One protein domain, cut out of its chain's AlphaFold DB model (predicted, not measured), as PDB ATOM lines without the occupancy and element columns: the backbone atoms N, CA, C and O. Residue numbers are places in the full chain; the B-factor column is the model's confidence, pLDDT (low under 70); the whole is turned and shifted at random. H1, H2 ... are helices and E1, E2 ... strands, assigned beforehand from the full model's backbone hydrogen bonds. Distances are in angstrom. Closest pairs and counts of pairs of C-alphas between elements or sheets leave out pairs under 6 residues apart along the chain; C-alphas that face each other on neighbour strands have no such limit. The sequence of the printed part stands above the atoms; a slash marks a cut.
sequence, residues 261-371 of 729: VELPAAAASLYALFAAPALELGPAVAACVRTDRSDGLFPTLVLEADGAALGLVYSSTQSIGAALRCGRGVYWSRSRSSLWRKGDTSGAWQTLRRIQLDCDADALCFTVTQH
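What this domain is: This is residues 261 to 371 of the 729 residues of the protein "Phosphoribosyl-AMP cyclohydrolase" of Chrysochromulina tobinii (UniProt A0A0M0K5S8). What does the domain look like? A strongly twisted sheet of four strands has helix H2 over one face; H2 sits between short helix H1 and the small hairpin E3 and E4, and residues 272 to 278 stick out. What makes it up? The printed part has 111 residues, under half of them in named elements, class mixed: H1 E1 E2 H2 E3 E4 E5 E6 along the chain. The large sheet, E2 E1 E6 E5, is mixed, the small one antiparallel. The whole is compact, with a radius of gyration of the C-alphas of 13.7 A and spans of 38 by 31 by 29 A.

How they stand to each other: Where do the helices stand? H1, residues 281 to 287, touches H2, residues 317 to 326, at a shallow tilt of 31 degrees, opposite ways; their closest C-alphas, of Gly 282 and Gly 321, are 3.4 A apart. H2 is on the large sheet at a height of 8.1 A; H1 only grazes it with residues 285 to 286. In H1 and H2 every O i to N i+4 pair is within hydrogen-bond range. Which strands pair? Hairpins join E1, residues 298 to 304, to E2, residues 309 to 315, with N 300 and O 313 2.8 A apart, and E3, residues 330 to 333, to E4, residues 338 to 341, with N 331 and O 340 2.9 A apart. E6, residues 364 to 370, is parallel to E1, with N 303 and O 366 2.9 A apart, and forms a hairpin with E5, residues 350 to 357, with N 353 and O 367 2.8 A apart.

Where its parts are: Where is H1's start? C-alpha 281 is at (134.358, 130.178, 126.188). Where does E6 end? C-alpha 370 is at (144.364, 130.046, 105.516). Which strand is longest? E5 spans 19.5 A and bends by 63 degrees at residue 353.

The domain as a whole: Is it unbroken? The printed part has no cut, and no link is long. Where is confidence low? Residues 261 to 289, 324 to 326, 354 and 358 to 360 have pLDDT under 70.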
ATOM      1  N   VAL A 261     141.876 123.910 122.372       29.86
ATOM      2  CA  VAL A 261     142.535 124.870 123.273       29.86
ATOM      3  C   VAL A 261     143.457 124.097 124.206       29.86
ATOM      4  O   VAL A 261     143.029 123.120 124.814       29.86
ATOM      5  N   GLU A 262     144.708 124.529 124.317       28.70
ATOM      6  CA  GLU A 262     145.660 123.993 125.293       28.70
ATOM      7  C   GLU A 262     145.928 125.023 126.385       28.70
ATOM      8  O   GLU A 262     146.278 126.169 126.097       28.70
ATOM      9  N   LEU A 263     145.779 124.594 127.637       26.86
ATOM     10  CA  LEU A 263     146.003 125.403 128.830       26.86
ATOM     11  C   LEU A 263     147.125 124.774 129.675       26.86
ATOM     12  O   LEU A 263     147.220 123.543 129.728       26.86
ATOM     13  N   PRO A 264     147.961 125.575 130.363       25.47
ATOM     14  CA  PRO A 264     148.938 125.057 131.318       25.47
ATOM     15  C   PRO A 264     148.282 124.189 132.400       25.47
ATOM     16  O   PRO A 264     147.176 124.483 132.847       25.47
ATOM     17  N   ALA A 265     148.981 123.165 132.899       26.02
ATOM     18  CA  ALA A 265     148.431 122.236 133.896       26.02
ATOM     19  C   ALA A 265     147.964 122.916 135.205       26.02
ATOM     20  O   ALA A 265     147.045 122.423 135.849       26.02
ATOM     21  N   ALA A 266     148.544 124.067 135.566       26.84
ATOM     22  CA  ALA A 266     148.117 124.885 136.707       26.84
ATOM     23  C   ALA A 266     146.883 125.776 136.419       26.84
ATOM     24  O   ALA A 266     146.261 126.272 137.351       26.84
ATOM     25  N   ALA A 267     146.524 125.969 135.146       27.64
ATOM     26  CA  ALA A 267     145.349 126.718 134.686       27.64
ATOM     27  C   ALA A 267     144.209 125.800 134.188       27.64
ATOM     28  O   ALA A 267     143.142 126.278 133.813       27.64
ATOM     29  N   ALA A 268     144.412 124.478 134.191       28.17
ATOM     30  CA  ALA A 268     143.455 123.480 133.704       28.17
ATOM     31  C   ALA A 268     142.236 123.249 134.634       28.17
ATOM     32  O   ALA A 268     141.371 122.429 134.325       28.17
ATOM     33  N   SER A 269     142.142 123.973 135.753       31.50
ATOM     34  CA  SER A 269     141.039 123.932 136.728       31.50
ATOM     35  C   SER A 269     139.778 124.675 136.253       31.50
ATOM     36  O   SER A 269     139.269 125.558 136.942       31.50
ATOM     37  N   LEU A 270     139.278 124.365 135.054       27.88
ATOM     38  CA  LEU A 270     138.305 125.223 134.372       27.88
ATOM     39  C   LEU A 270     136.846 124.723 134.463       27.88
ATOM     40  O   LEU A 270     136.450 123.797 133.764       27.88
ATOM     41  N   TYR A 271     136.086 125.397 135.338       29.61
ATOM     42  CA  TYR A 271     134.628 125.640 135.378       29.61
ATOM     43  C   TYR A 271     133.672 124.573 134.804       29.61
ATOM     44  O   TYR A 271     133.564 124.372 133.594       29.61
ATOM     45  N   ALA A 272     132.833 124.017 135.684       28.20
ATOM     46  CA  ALA A 272     131.685 123.199 135.306       28.20
ATOM     47  C   ALA A 272     130.451 124.036 134.885       28.20
ATOM     48  O   ALA A 272     130.147 125.081 135.458       28.20
ATOM     49  N   LEU A 273     129.729 123.522 133.885       27.14
ATOM     50  CA  LEU A 273     128.342 123.855 133.501       27.14
ATOM     51  C   LEU A 273     127.369 123.623 134.695       27.14
ATOM     52  O   LEU A 273     127.735 122.928 135.629       27.14
ATOM     53  N   PHE A 274     126.117 124.097 134.781       26.80
ATOM     54  CA  PHE A 274     125.187 124.802 133.882       26.80
ATOM     55  C   PHE A 274     124.215 125.634 134.754       26.80
ATOM     56  O   PHE A 274     123.568 125.025 135.599       26.80
ATOM     57  N   ALA A 275     124.043 126.947 134.504       26.95
ATOM     58  CA  ALA A 275     122.783 127.720 134.691       26.95
ATOM     59  C   ALA A 275     122.966 129.251 134.559       26.95
ATOM     60  O   ALA A 275     122.492 130.047 135.365       26.95
ATOM     61  N   ALA A 276     123.630 129.666 133.490       25.12
ATOM     62  CA  ALA A 276     123.542 131.004 132.912       25.12
ATOM     63  C   ALA A 276     123.425 130.799 131.387       25.12
ATOM     64  O   ALA A 276     123.764 129.698 130.923       25.12
ATOM     65  N   PRO A 277     122.928 131.763 130.587       30.62
ATOM     66  CA  PRO A 277     122.851 131.581 129.137       30.62
ATOM     67  C   PRO A 277     124.248 131.289 128.577       30.62
ATOM     68  O   PRO A 277     125.111 132.148 128.677       30.62
ATOM     69  N   ALA A 278     124.428 130.072 128.037       34.06
ATOM     70  CA  ALA A 278     125.619 129.491 127.397       34.06
ATOM     71  C   ALA A 278     126.998 129.830 128.015       34.06
ATOM     72  O   ALA A 278     127.418 130.980 128.039       34.06
ATOM     73  N   LEU A 279     127.792 128.812 128.390       39.44
ATOM     74  CA  LEU A 279     129.197 129.019 128.780       39.44
ATOM     75  C   LEU A 279     129.961 129.752 127.659       39.44
ATOM     76  O   LEU A 279     130.366 129.156 126.658       39.44
ATOM     77  N   GLU A 280     130.188 131.051 127.837       47.31
ATOM     78  CA  GLU A 280     130.972 131.847 126.905       47.31
ATOM     79  C   GLU A 280     132.458 131.496 127.082       47.31
ATOM     80  O   GLU A 280     133.160 132.003 127.958       47.31
ATOM     81  N   LEU A 281     132.957 130.623 126.204       50.84
ATOM     82  CA  LEU A 281     134.358 130.178 126.188       50.84
ATOM     83  C   LEU A 281     135.371 131.322 125.970       50.84
ATOM     84  O   LEU A 281     136.554 131.157 126.252       50.84
ATOM     85  N   GLY A 282     134.923 132.481 125.474       55.94
ATOM     86  CA  GLY A 282     135.751 133.684 125.317       55.94
ATOM     87  C   GLY A 282     136.266 134.221 126.656       55.94
ATOM     88  O   GLY A 282     137.475 134.195 126.866       55.94
ATOM     89  N   PRO A 283     135.377 134.666 127.566       54.28
ATOM     90  CA  PRO A 283     135.675 134.950 128.972       54.28
ATOM     91  C   PRO A 283     136.525 133.887 129.665       54.28
ATOM     92  O   PRO A 283     137.509 134.243 130.303       54.28
ATOM     93  N   ALA A 284     136.198 132.603 129.493       50.66
ATOM     94  CA  ALA A 284     136.939 131.502 130.108       50.66
ATOM     95  C   ALA A 284     138.422 131.475 129.692       50.66
ATOM     96  O   ALA A 284     139.301 131.448 130.548       50.66
ATOM     97  N   VAL A 285     138.709 131.537 128.386       57.16
ATOM     98  CA  VAL A 285     140.092 131.575 127.881       57.16
ATOM     99  C   VAL A 285     140.765 132.908 128.209       57.16
ATOM    100  O   VAL A 285     141.931 132.914 128.585       57.16
ATOM    101  N   ALA A 286     140.048 134.031 128.116       65.81
ATOM    102  CA  ALA A 286     140.591 135.354 128.420       65.81
ATOM    103  C   ALA A 286     140.993 135.517 129.894       65.81
ATOM    104  O   ALA A 286     141.972 136.197 130.170       65.81
ATOM    105  N   ALA A 287     140.292 134.875 130.834       57.62
ATOM    106  CA  ALA A 287     140.652 134.882 132.254       57.62
ATOM    107  C   ALA A 287     141.991 134.177 132.543       57.62
ATOM    108  O   ALA A 287     142.629 134.460 133.554       57.62
ATOM    109  N   CYS A 288     142.439 133.284 131.653       57.50
ATOM    110  CA  CYS A 288     143.755 132.653 131.734       57.50
ATOM    111  C   CYS A 288     144.887 133.516 131.150       57.50
ATOM    112  O   CYS A 288     146.040 133.112 131.269       57.50
ATOM    113  N   VAL A 289     144.587 134.658 130.513       60.81
ATOM    114  CA  VAL A 289     145.567 135.520 129.829       60.81
ATOM    115  C   VAL A 289     145.650 136.882 130.519       60.81
ATOM    116  O   VAL A 289     144.647 137.494 130.878       60.81
ATOM    117  N   ARG A 290     146.869 137.380 130.688       74.69
ATOM    118  CA  ARG A 290     147.190 138.697 131.234       74.69
ATOM    119  C   ARG A 290     147.398 139.691 130.098       74.69
ATOM    120  O   ARG A 290     147.710 139.324 128.972       74.69
ATOM    121  N   THR A 291     147.254 140.974 130.393       83.12
ATOM    122  CA  THR A 291     147.694 142.036 129.486       83.12
ATOM    123  C   THR A 291     148.090 143.256 130.301       83.12
ATOM    124  O   THR A 291     147.399 143.634 131.247       83.12
ATOM    125  N   ASP A 292     149.222 143.861 129.948       85.06
ATOM    126  CA  ASP A 292     149.694 145.137 130.489       85.06
ATOM    127  C   ASP A 292     149.009 146.339 129.810       85.06
ATOM    128  O   ASP A 292     149.176 147.495 130.213       85.06
ATOM    129  N   ARG A 293     148.229 146.081 128.755       88.38
ATOM    130  CA  ARG A 293     147.653 147.109 127.899       88.38
ATOM    131  C   ARG A 293     146.409 147.721 128.523       88.38
ATOM    132  O   ARG A 293     145.431 147.038 128.815       88.38
ATOM    133  N   SER A 294     146.376 149.052 128.557       90.44
ATOM    134  CA  SER A 294     145.208 149.832 128.990       90.44
ATOM    135  C   SER A 294     143.947 149.639 128.134       90.44
ATOM    136  O   SER A 294     142.869 150.038 128.563       90.44
ATOM    137  N   ASP A 295     144.058 149.037 126.942       89.56
ATOM    138  CA  ASP A 295     142.915 148.677 126.091       89.56
ATOM    139  C   ASP A 295     142.361 147.262 126.348       89.56
ATOM    140  O   ASP A 295     141.388 146.871 125.703       89.56
ATOM    141  N   GLY A 296     142.944 146.501 127.285       86.75
ATOM    142  CA  GLY A 296     142.475 145.162 127.656       86.75
ATOM    143  C   GLY A 296     142.598 144.122 126.537       86.75
ATOM    144  O   GLY A 296     141.893 143.115 126.550       86.75
ATOM    145  N   LEU A 297     143.448 144.375 125.535       94.19
ATOM    146  CA  LEU A 297     143.656 143.469 124.408       94.19
ATOM    147  C   LEU A 297     144.863 142.561 124.629       94.19
ATOM    148  O   LEU A 297     145.890 142.984 125.151       94.19
ATOM    149  N   PHE A 298     144.774 141.340 124.122       93.50
ATOM    150  CA  PHE A 298     145.850 140.357 124.134       93.50
ATOM    151  C   PHE A 298     146.581 140.375 122.783       93.50
ATOM    152  O   PHE A 298     145.911 140.331 121.741       93.50
ATOM    153  N   PRO A 299     147.923 140.441 122.731       96.94
ATOM    154  CA  PRO A 299     148.660 140.179 121.499       96.94
ATOM    155  C   PRO A 299     148.385 138.742 121.028       96.94
ATOM    156  O   PRO A 299     148.299 137.806 121.819       96.94
ATOM    157  N   THR A 300     148.183 138.554 119.725       96.31
ATOM    158  CA  THR A 300     147.861 137.244 119.143       96.31
ATOM    159  C   THR A 300     148.714 136.987 117.908       96.31
ATOM    160  O   THR A 300     148.533 137.626 116.868       96.31
ATOM    161  N   LEU A 301     149.644 136.042 118.010       97.06
ATOM    162  CA  LEU A 301     150.396 135.519 116.877       97.06
ATOM    163  C   LEU A 301     149.505 134.564 116.074       97.06
ATOM    164  O   LEU A 301     148.883 133.668 116.637       97.06
ATOM    165  N   VAL A 302     149.447 134.743 114.757       96.31
ATOM    166  CA  VAL A 302     148.675 133.887 113.848       96.31
ATOM    167  C   VAL A 302     149.639 133.045 113.020       96.31
ATOM    168  O   VAL A 302     150.418 133.593 112.234       96.31
ATOM    169  N   LEU A 303     149.568 131.725 113.177       90.88
ATOM    170  CA  LEU A 303     150.376 130.740 112.454       90.88
ATOM    171  C   LEU A 303     149.512 129.926 111.489       90.88
ATOM    172  O   LEU A 303     148.389 129.557 111.819       90.88
ATOM    173  N   GLU A 304     150.050 129.591 110.323       88.56
ATOM    174  CA  GLU A 304     149.499 128.559 109.441       88.56
ATOM    175  C   GLU A 304     149.681 127.157 110.057       88.56
ATOM    176  O   GLU A 304     150.479 126.960 110.975       88.56
ATOM    177  N   ALA A 305     148.958 126.155 109.550       78.06
ATOM    178  CA  ALA A 305     148.942 124.795 110.089       78.06
ATOM    179  C   ALA A 305     150.279 124.029 109.978       78.06
ATOM    180  O   ALA A 305     150.396 122.940 110.537       78.06
ATOM    181  N   ASP A 306     151.274 124.567 109.268       75.56
ATOM    182  CA  ASP A 306     152.658 124.073 109.226       75.56
ATOM    183  C   ASP A 306     153.659 124.961 109.999       75.56
ATOM    184  O   ASP A 306     154.866 124.747 109.916       75.56
ATOM    185  N   GLY A 307     153.163 125.923 110.786       81.62
ATOM    186  CA  GLY A 307     153.954 126.787 111.666       81.62
ATOM    187  C   GLY A 307     154.427 128.102 111.037       81.62
ATOM    188  O   GLY A 307     155.027 128.919 111.734       81.62
ATOM    189  N   ALA A 308     154.154 128.355 109.752       86.06
ATOM    190  CA  ALA A 308     154.537 129.614 109.111       86.06
ATOM    191  C   ALA A 308     153.756 130.814 109.689       86.06
ATOM    192  O   ALA A 308     152.525 130.812 109.723       86.06
ATOM    193  N   ALA A 309     154.453 131.872 110.117       92.00
ATOM    194  CA  ALA A 309     153.810 133.060 110.679       92.00
ATOM    195  C   ALA A 309     153.061 133.874 109.606       92.00
ATOM    196  O   ALA A 309     153.655 134.367 108.645       92.00
ATOM    197  N   LEU A 310     151.752 134.052 109.796       93.31
ATOM    198  CA  LEU A 310     150.870 134.810 108.904       93.31
ATOM    199  C   LEU A 310     150.783 136.286 109.311       93.31
ATOM    200  O   LEU A 310     150.887 137.172 108.460       93.31
ATOM    201  N   GLY A 311     150.642 136.570 110.608       94.50
ATOM    202  CA  GLY A 311     150.605 137.939 111.122       94.50
ATOM    203  C   GLY A 311     150.554 138.031 112.644       94.50
ATOM    204  O   GLY A 311     150.290 137.047 113.326       94.50
ATOM    205  N   LEU A 312     150.775 139.241 113.160       96.44
ATOM    206  CA  LEU A 312     150.468 139.614 114.540       96.44
ATOM    207  C   LEU A 312     149.186 140.453 114.543       96.44
ATOM    208  O   LEU A 312     149.066 141.421 113.786       96.44
ATOM    209  N   VAL A 313     148.233 140.077 115.386       96.56
ATOM    210  CA  VAL A 313     146.957 140.772 115.591       96.56
ATOM    211  C   VAL A 313     146.706 140.954 117.086       96.56
ATOM    212  O   VAL A 313     147.565 140.646 117.907       96.56
ATOM    213  N   TYR A 314     145.544 141.492 117.437       97.44
ATOM    214  CA  TYR A 314     145.105 141.623 118.820       97.44
ATOM    215  C   TYR A 314     143.772 140.910 118.981       97.44
ATOM    216  O   TYR A 314     142.941 140.958 118.072       97.44
ATOM    217  N   SER A 315     143.564 140.282 120.129       95.94
ATOM    218  CA  SER A 315     142.302 139.658 120.505       95.94
ATOM    219  C   SER A 315     141.719 140.349 121.729       95.94
ATOM    220  O   SER A 315     142.446 140.717 122.645       95.94
ATOM    221  N   SER A 316     140.403 140.513 121.752       92.06
ATOM    222  CA  SER A 316     139.645 140.817 122.964       92.06
ATOM    223  C   SER A 316     138.936 139.550 123.439       92.06
ATOM    224  O   SER A 316     138.738 138.610 122.664       92.06
ATOM    225  N   THR A 317     138.464 139.538 124.683       83.88
ATOM    226  CA  THR A 317     137.588 138.486 125.224       83.88
ATOM    227  C   THR A 317     136.438 138.124 124.274       83.88
ATOM    228  O   THR A 317     136.162 136.949 124.020       83.88
ATOM    229  N   GLN A 318     135.816 139.143 123.667       84.06
ATOM    230  CA  GLN A 318     134.738 138.973 122.693       84.06
ATOM    231  C   GLN A 318     135.225 138.308 121.393       84.06
ATOM    232  O   GLN A 318     134.513 137.474 120.830       84.06
ATOM    233  N   SER A 319     136.425 138.644 120.901       87.75
ATOM    234  CA  SER A 319     136.951 138.040 119.672       87.75
ATOM    235  C   SER A 319     137.385 136.591 119.870       87.75
ATOM    236  O   SER A 319     137.161 135.790 118.970       87.75
ATOM    237  N   ILE A 320     137.917 136.234 121.045       81.00
ATOM    238  CA  ILE A 320     138.237 134.843 121.408       81.00
ATOM    239  C   ILE A 320     136.952 134.004 121.435       81.00
ATOM    240  O   ILE A 320     136.877 132.966 120.778       81.00
ATOM    241  N   GLY A 321     135.903 134.494 122.110       72.62
ATOM    242  CA  GLY A 321     134.598 133.827 122.145       72.62
ATOM    243  C   GLY A 321     133.988 133.664 120.751       72.62
ATOM    244  O   GLY A 321     133.527 132.579 120.397       72.62
ATOM    245  N   ALA A 322     134.057 134.705 119.918       76.94
ATOM    246  CA  ALA A 322     133.606 134.637 118.532       76.94
ATOM    247  C   ALA A 322     134.428 133.646 117.683       76.94
ATOM    248  O   ALA A 322     133.838 132.900 116.901       76.94
ATOM    249  N   ALA A 323     135.756 133.611 117.835       75.19
ATOM    250  CA  ALA A 323     136.647 132.707 117.105       75.19
ATOM    251  C   ALA A 323     136.355 131.236 117.430       75.19
ATOM    252  O   ALA A 323     136.236 130.419 116.515       75.19
ATOM    253  N   LEU A 324     136.165 130.922 118.716       67.75
ATOM    254  CA  LEU A 324     135.794 129.588 119.189       67.75
ATOM    255  C   LEU A 324     134.400 129.174 118.698       67.75
ATOM    256  O   LEU A 324     134.266 128.094 118.131       67.75
ATOM    257  N   ARG A 325     133.387 130.047 118.831       68.31
ATOM    258  CA  ARG A 325     132.007 129.758 118.390       68.31
ATOM    259  C   ARG A 325     131.896 129.440 116.899       68.31
ATOM    260  O   ARG A 325     131.178 128.522 116.530       68.31
ATOM    261  N   CYS A 326     132.579 130.196 116.034       66.00
ATOM    262  CA  CYS A 326     132.461 130.014 114.580       66.00
ATOM    263  C   CYS A 326     133.593 129.195 113.939       66.00
ATOM    264  O   CYS A 326     133.573 128.992 112.726       66.00
ATOM    265  N   GLY A 327     134.597 128.757 114.708       70.81
ATOM    266  CA  GLY A 327     135.751 128.017 114.190       70.81
ATOM    267  C   GLY A 327     136.586 128.798 113.163       70.81
ATOM    268  O   GLY A 327     137.227 128.189 112.305       70.81
ATOM    269  N   ARG A 328     136.581 130.139 113.205       83.44
ATOM    270  CA  ARG A 328     137.307 131.007 112.256       83.44
ATOM    271  C   ARG A 328     138.317 131.911 112.952       83.44
ATOM    272  O   ARG A 328     138.202 132.203 114.136       83.44
ATOM    273  N   GLY A 329     139.278 132.420 112.182       85.94
ATOM    274  CA  GLY A 329     140.145 133.516 112.625       85.94
ATOM    275  C   GLY A 329     139.332 134.793 112.860       85.94
ATOM    276  O   GLY A 329     138.977 135.484 111.900       85.94
ATOM    277  N   VAL A 330     139.014 135.088 114.122       92.81
ATOM    278  CA  VAL A 330     138.316 136.309 114.551       92.81
ATOM    279  C   VAL A 330     139.167 137.038 115.580       92.81
ATOM    280  O   VAL A 330     139.618 136.454 116.560       92.81
ATOM    281  N   TYR A 331     139.369 138.327 115.340       96.31
ATOM    282  CA  TYR A 331     140.304 139.182 116.065       96.31
ATOM    283  C   TYR A 331     139.623 140.496 116.460       96.31
ATOM    284  O   TYR A 331     138.490 140.768 116.058       96.31
ATOM    285  N   TRP A 332     140.319 141.347 117.206       96.44
ATOM    286  CA  TRP A 332     139.903 142.716 117.488       96.44
ATOM    287  C   TRP A 332     140.655 143.715 116.602       96.44
ATOM    288  O   TRP A 332     141.887 143.776 116.585       96.44
ATOM    289  N   SER A 333     139.920 144.544 115.860       94.25
ATOM    290  CA  SER A 333     140.515 145.617 115.068       94.25
ATOM    291  C   SER A 333     140.661 146.879 115.913       94.25
ATOM    292  O   SER A 333     139.700 147.620 116.096       94.25
ATOM    293  N   ARG A 334     141.886 147.167 116.372       93.44
ATOM    294  CA  ARG A 334     142.203 148.384 117.150       93.44
ATOM    295  C   ARG A 334     141.783 149.686 116.459       93.44
ATOM    296  O   ARG A 334     141.348 150.609 117.126       93.44
ATOM    297  N   SER A 335     141.904 149.767 115.131       90.62
ATOM    298  CA  SER A 335     141.556 150.972 114.362       90.62
ATOM    299  C   SER A 335     140.063 151.122 114.069       90.62
ATOM    300  O   SER A 335     139.632 152.208 113.697       90.62
ATOM    301  N   ARG A 336     139.278 150.046 114.204       91.19
ATOM    302  CA  ARG A 336     137.819 150.049 114.001       91.19
ATOM    303  C   ARG A 336     137.040 149.846 115.304       91.19
ATOM    304  O   ARG A 336     135.820 149.744 115.241       91.19
ATOM    305  N   SER A 337     137.737 149.695 116.432       91.56
ATOM    306  CA  SER A 337     137.205 149.351 117.760       91.56
ATOM    307  C   SER A 337     136.100 148.286 117.725       91.56
ATOM    308  O   SER A 337     135.041 148.454 118.323       91.56
ATOM    309  N   SER A 338     136.316 147.216 116.954       92.62
ATOM    310  CA  SER A 338     135.289 146.209 116.662       92.62
ATOM    311  C   SER A 338     135.871 144.854 116.252       92.62
ATOM    312  O   SER A 338     137.048 144.730 115.892       92.62
ATOM    313  N   LEU A 339     135.019 143.821 116.285       92.62
ATOM    314  CA  LEU A 339     135.347 142.473 115.826       92.62
ATOM    315  C   LEU A 339     135.735 142.454 114.342       92.62
ATOM    316  O   LEU A 339     135.015 142.940 113.472       92.62
ATOM    317  N   TRP A 340     136.850 141.793 114.044       93.56
ATOM    318  CA  TRP A 340     137.328 141.535 112.695       93.56
ATOM    319  C   TRP A 340     137.405 140.033 112.440       93.56
ATOM    320  O   TRP A 340     138.359 139.359 112.825       93.56
ATOM    321  N   ARG A 341     136.395 139.506 111.744       92.38
ATOM    322  CA  ARG A 341     136.415 138.146 111.199       92.38
ATOM    323  C   ARG A 341     137.264 138.156 109.925       92.38
ATOM    324  O   ARG A 341     136.950 138.858 108.956       92.38
ATOM    325  N   LYS A 342     138.376 137.420 109.909       91.38
ATOM    326  CA  LYS A 342     139.291 137.416 108.763       91.38
ATOM    327  C   LYS A 342     138.608 136.771 107.561       91.38
ATOM    328  O   LYS A 342     138.160 135.627 107.624       91.38
ATOM    329  N   GLY A 343     138.581 137.510 106.454       87.06
ATOM    330  CA  GLY A 343     138.077 137.058 105.158       87.06
ATOM    331  C   GLY A 343     136.745 137.661 104.729       87.06
ATOM    332  O   GLY A 343     136.520 137.727 103.528       87.06
ATOM    333  N   ASP A 344     135.920 138.183 105.642       86.31
ATOM    334  CA  ASP A 344     134.547 138.620 105.314       86.31
ATOM    335  C   ASP A 344     134.496 139.699 104.218       86.31
ATOM    336  O   ASP A 344     133.608 139.686 103.375       86.31
ATOM    337  N   THR A 345     135.494 140.587 104.160       84.19
ATOM    338  CA  THR A 345     135.608 141.632 103.123       84.19
ATOM    339  C   THR A 345     136.503 141.267 101.933       84.19
ATOM    340  O   THR A 345     136.674 142.083 101.035       84.19
ATOM    341  N   SER A 346     137.156 140.098 101.937       83.50
ATOM    342  CA  SER A 346     138.236 139.766 100.981       83.50
ATOM    343  C   SER A 346     138.163 138.361 100.380       83.50
ATOM    344  O   SER A 346     139.004 138.015  99.558       83.50
ATOM    345  N   GLY A 347     137.239 137.508 100.826       84.00
ATOM    346  CA  GLY A 347     137.183 136.088 100.462       84.00
ATOM    347  C   GLY A 347     138.328 135.228 101.029       84.00
ATOM    348  O   GLY A 347     138.220 134.005 101.047       84.00
ATOM    349  N   ALA A 348     139.408 135.829 101.540       86.00
ATOM    350  CA  ALA A 348     140.552 135.124 102.116       86.00
ATOM    351  C   ALA A 348     140.354 134.853 103.620       86.00
ATOM    352  O   ALA A 348     140.905 135.548 104.485       86.00
ATOM    353  N   TRP A 349     139.507 133.871 103.931       88.75
ATOM    354  CA  TRP A 349     139.102 133.498 105.291       88.75
ATOM    355  C   TRP A 349     140.013 132.448 105.942       88.75
ATOM    356  O   TRP A 349     140.933 131.939 105.314       88.75
ATOM    357  N   GLN A 350     139.796 132.160 107.225       88.38
ATOM    358  CA  GLN A 350     140.624 131.247 108.022       88.38
ATOM    359  C   GLN A 350     139.763 130.261 108.811       88.38
ATOM    360  O   GLN A 350     138.775 130.693 109.404       88.38
ATOM    361  N   THR A 351     140.176 128.991 108.872       82.44
ATOM    362  CA  THR A 351     139.678 128.002 109.849       82.44
ATOM    363  C   THR A 351     140.584 128.030 111.077       82.44
ATOM    364  O   THR A 351     141.792 127.866 110.928       82.44
ATOM    365  N   LEU A 352     140.042 128.198 112.280       80.38
ATOM    366  CA  LEU A 352     140.799 128.066 113.527       80.38
ATOM    367  C   LEU A 352     141.089 126.582 113.810       80.38
ATOM    368  O   LEU A 352     140.204 125.740 113.682       80.38
ATOM    369  N   ARG A 353     142.329 126.251 114.185       72.50
ATOM    370  CA  ARG A 353     142.754 124.878 114.515       72.50
ATOM    371  C   ARG A 353     143.117 124.719 115.982       72.50
ATOM    372  O   ARG A 353     142.674 123.758 116.608       72.50
ATOM    373  N   ARG A 354     143.917 125.645 116.510       68.31
ATOM    374  CA  ARG A 354     144.458 125.589 117.871       68.31
ATOM    375  C   ARG A 354     144.539 126.990 118.464       68.31
ATOM    376  O   ARG A 354     144.889 127.924 117.743       68.31
ATOM    377  N   ILE A 355     144.264 127.112 119.757       74.94
ATOM    378  CA  ILE A 355     144.673 128.262 120.570       74.94
ATOM    379  C   ILE A 355     145.656 127.753 121.623       74.94
ATOM    380  O   ILE A 355     145.394 126.747 122.283       74.94
ATOM    381  N   GLN A 356     146.776 128.453 121.765       77.50
ATOM    382  CA  GLN A 356     147.770 128.243 122.814       77.50
ATOM    383  C   GLN A 356     148.055 129.572 123.517       77.50
ATOM    384  O   GLN A 356     147.911 130.636 122.910       77.50
ATOM    385  N   LEU A 357     148.478 129.487 124.772       73.88
ATOM    386  CA  LEU A 357     149.059 130.584 125.543       73.88
ATOM    387  C   LEU A 357     150.586 130.393 125.569       73.88
ATOM    388  O   LEU A 357     151.071 129.276 125.353       73.88
ATOM    389  N   ASP A 358     151.341 131.457 125.820       69.88
ATOM    390  CA  ASP A 358     152.764 131.365 126.160       69.88
ATOM    391  C   ASP A 358     152.988 131.023 127.649       69.88
ATOM    392  O   ASP A 358     152.069 130.618 128.365       69.88
ATOM    393  N   CYS A 359     154.246 131.049 128.099       60.25
ATOM    394  CA  CYS A 359     154.664 130.475 129.383       60.25
ATOM    395  C   CYS A 359     154.234 131.282 130.619       60.25
ATOM    396  O   CYS A 359     153.993 130.702 131.677       60.25
ATOM    397  N   ASP A 360     154.154 132.598 130.485       66.19
ATOM    398  CA  ASP A 360     153.704 133.592 131.463       66.19
ATOM    399  C   ASP A 360     152.239 134.010 131.247       66.19
ATOM    400  O   ASP A 360     151.614 134.578 132.161       66.19
ATOM    401  N   ALA A 361     151.674 133.597 130.107       72.38
ATOM    402  CA  ALA A 361     150.306 133.807 129.671       72.38
ATOM    403  C   ALA A 361     149.973 135.286 129.435       72.38
ATOM    404  O   ALA A 361     148.955 135.762 129.932       72.38
ATOM    405  N   ASP A 362     150.809 136.011 128.686       80.69
ATOM    406  CA  ASP A 362     150.512 137.378 128.228       80.69
ATOM    407  C   ASP A 362     150.268 137.499 126.709       80.69
ATOM    408  O   ASP A 362     149.654 138.475 126.261       80.69
ATOM    409  N   ALA A 363     150.586 136.458 125.927       82.25
ATOM    410  CA  ALA A 363     150.216 136.361 124.518       82.25
ATOM    411  C   ALA A 363     149.466 135.073 124.145       82.25
ATOM    412  O   ALA A 363     149.539 134.018 124.776       82.25
ATOM    413  N   LEU A 364     148.734 135.173 123.034       85.06
ATOM    414  CA  LEU A 364     148.022 134.070 122.397       85.06
ATOM    415  C   LEU A 364     148.712 133.648 121.097       85.06
ATOM    416  O   LEU A 364     149.164 134.479 120.310       85.06
ATOM    417  N   CYS A 365     148.695 132.352 120.808       87.94
ATOM    418  CA  CYS A 365     149.086 131.789 119.521       87.94
ATOM    419  C   CYS A 365     147.898 131.048 118.896       87.94
ATOM    420  O   CYS A 365     147.436 130.027 119.406       87.94
ATOM    421  N   PHE A 366     147.392 131.573 117.779       90.06
ATOM    422  CA  PHE A 366     146.308 130.987 116.995       90.06
ATOM    423  C   PHE A 366     146.904 130.230 115.805       90.06
ATOM    424  O   PHE A 366     147.367 130.842 114.841       90.06
ATOM    425  N   THR A 367     146.850 128.899 115.834       83.62
ATOM    426  CA  THR A 367     147.104 128.089 114.635       83.62
ATOM    427  C   THR A 367     145.830 128.039 113.800       83.62
ATOM    428  O   THR A 367     144.767 127.653 114.294       83.62
ATOM    429  N   VAL A 368     145.927 128.404 112.527       86.75
ATOM    430  CA  VAL A 368     144.813 128.458 111.575       86.75
ATOM    431  C   VAL A 368     145.154 127.717 110.284       86.75
ATOM    432  O   VAL A 368     146.309 127.407 110.017       86.75
ATOM    433  N   THR A 369     144.144 127.448 109.459       83.50
ATOM    434  CA  THR A 369     144.322 127.143 108.034       83.50
ATOM    435  C   THR A 369     143.839 128.333 107.213       83.50
ATOM    436  O   THR A 369     142.671 128.716 107.328       83.50
ATOM    437  N   GLN A 370     144.710 128.936 106.402       88.19
ATOM    438  CA  GLN A 370     144.364 130.046 105.516       88.19
ATOM    439  C   GLN A 370     143.689 129.542 104.231       88.19
ATOM    440  O   GLN A 370     144.200 128.690 103.507       88.19
ATOM    441  N   HIS A 371     142.537 130.128 103.917       84.62
ATOM    442  CA  HIS A 371     141.742 129.863 102.721       84.62
ATOM    443  C   HIS A 371     141.636 131.121 101.838       84.62
ATOM    444  O   HIS A 371     142.093 132.208 102.211       84.62
TER     445      HIS A 371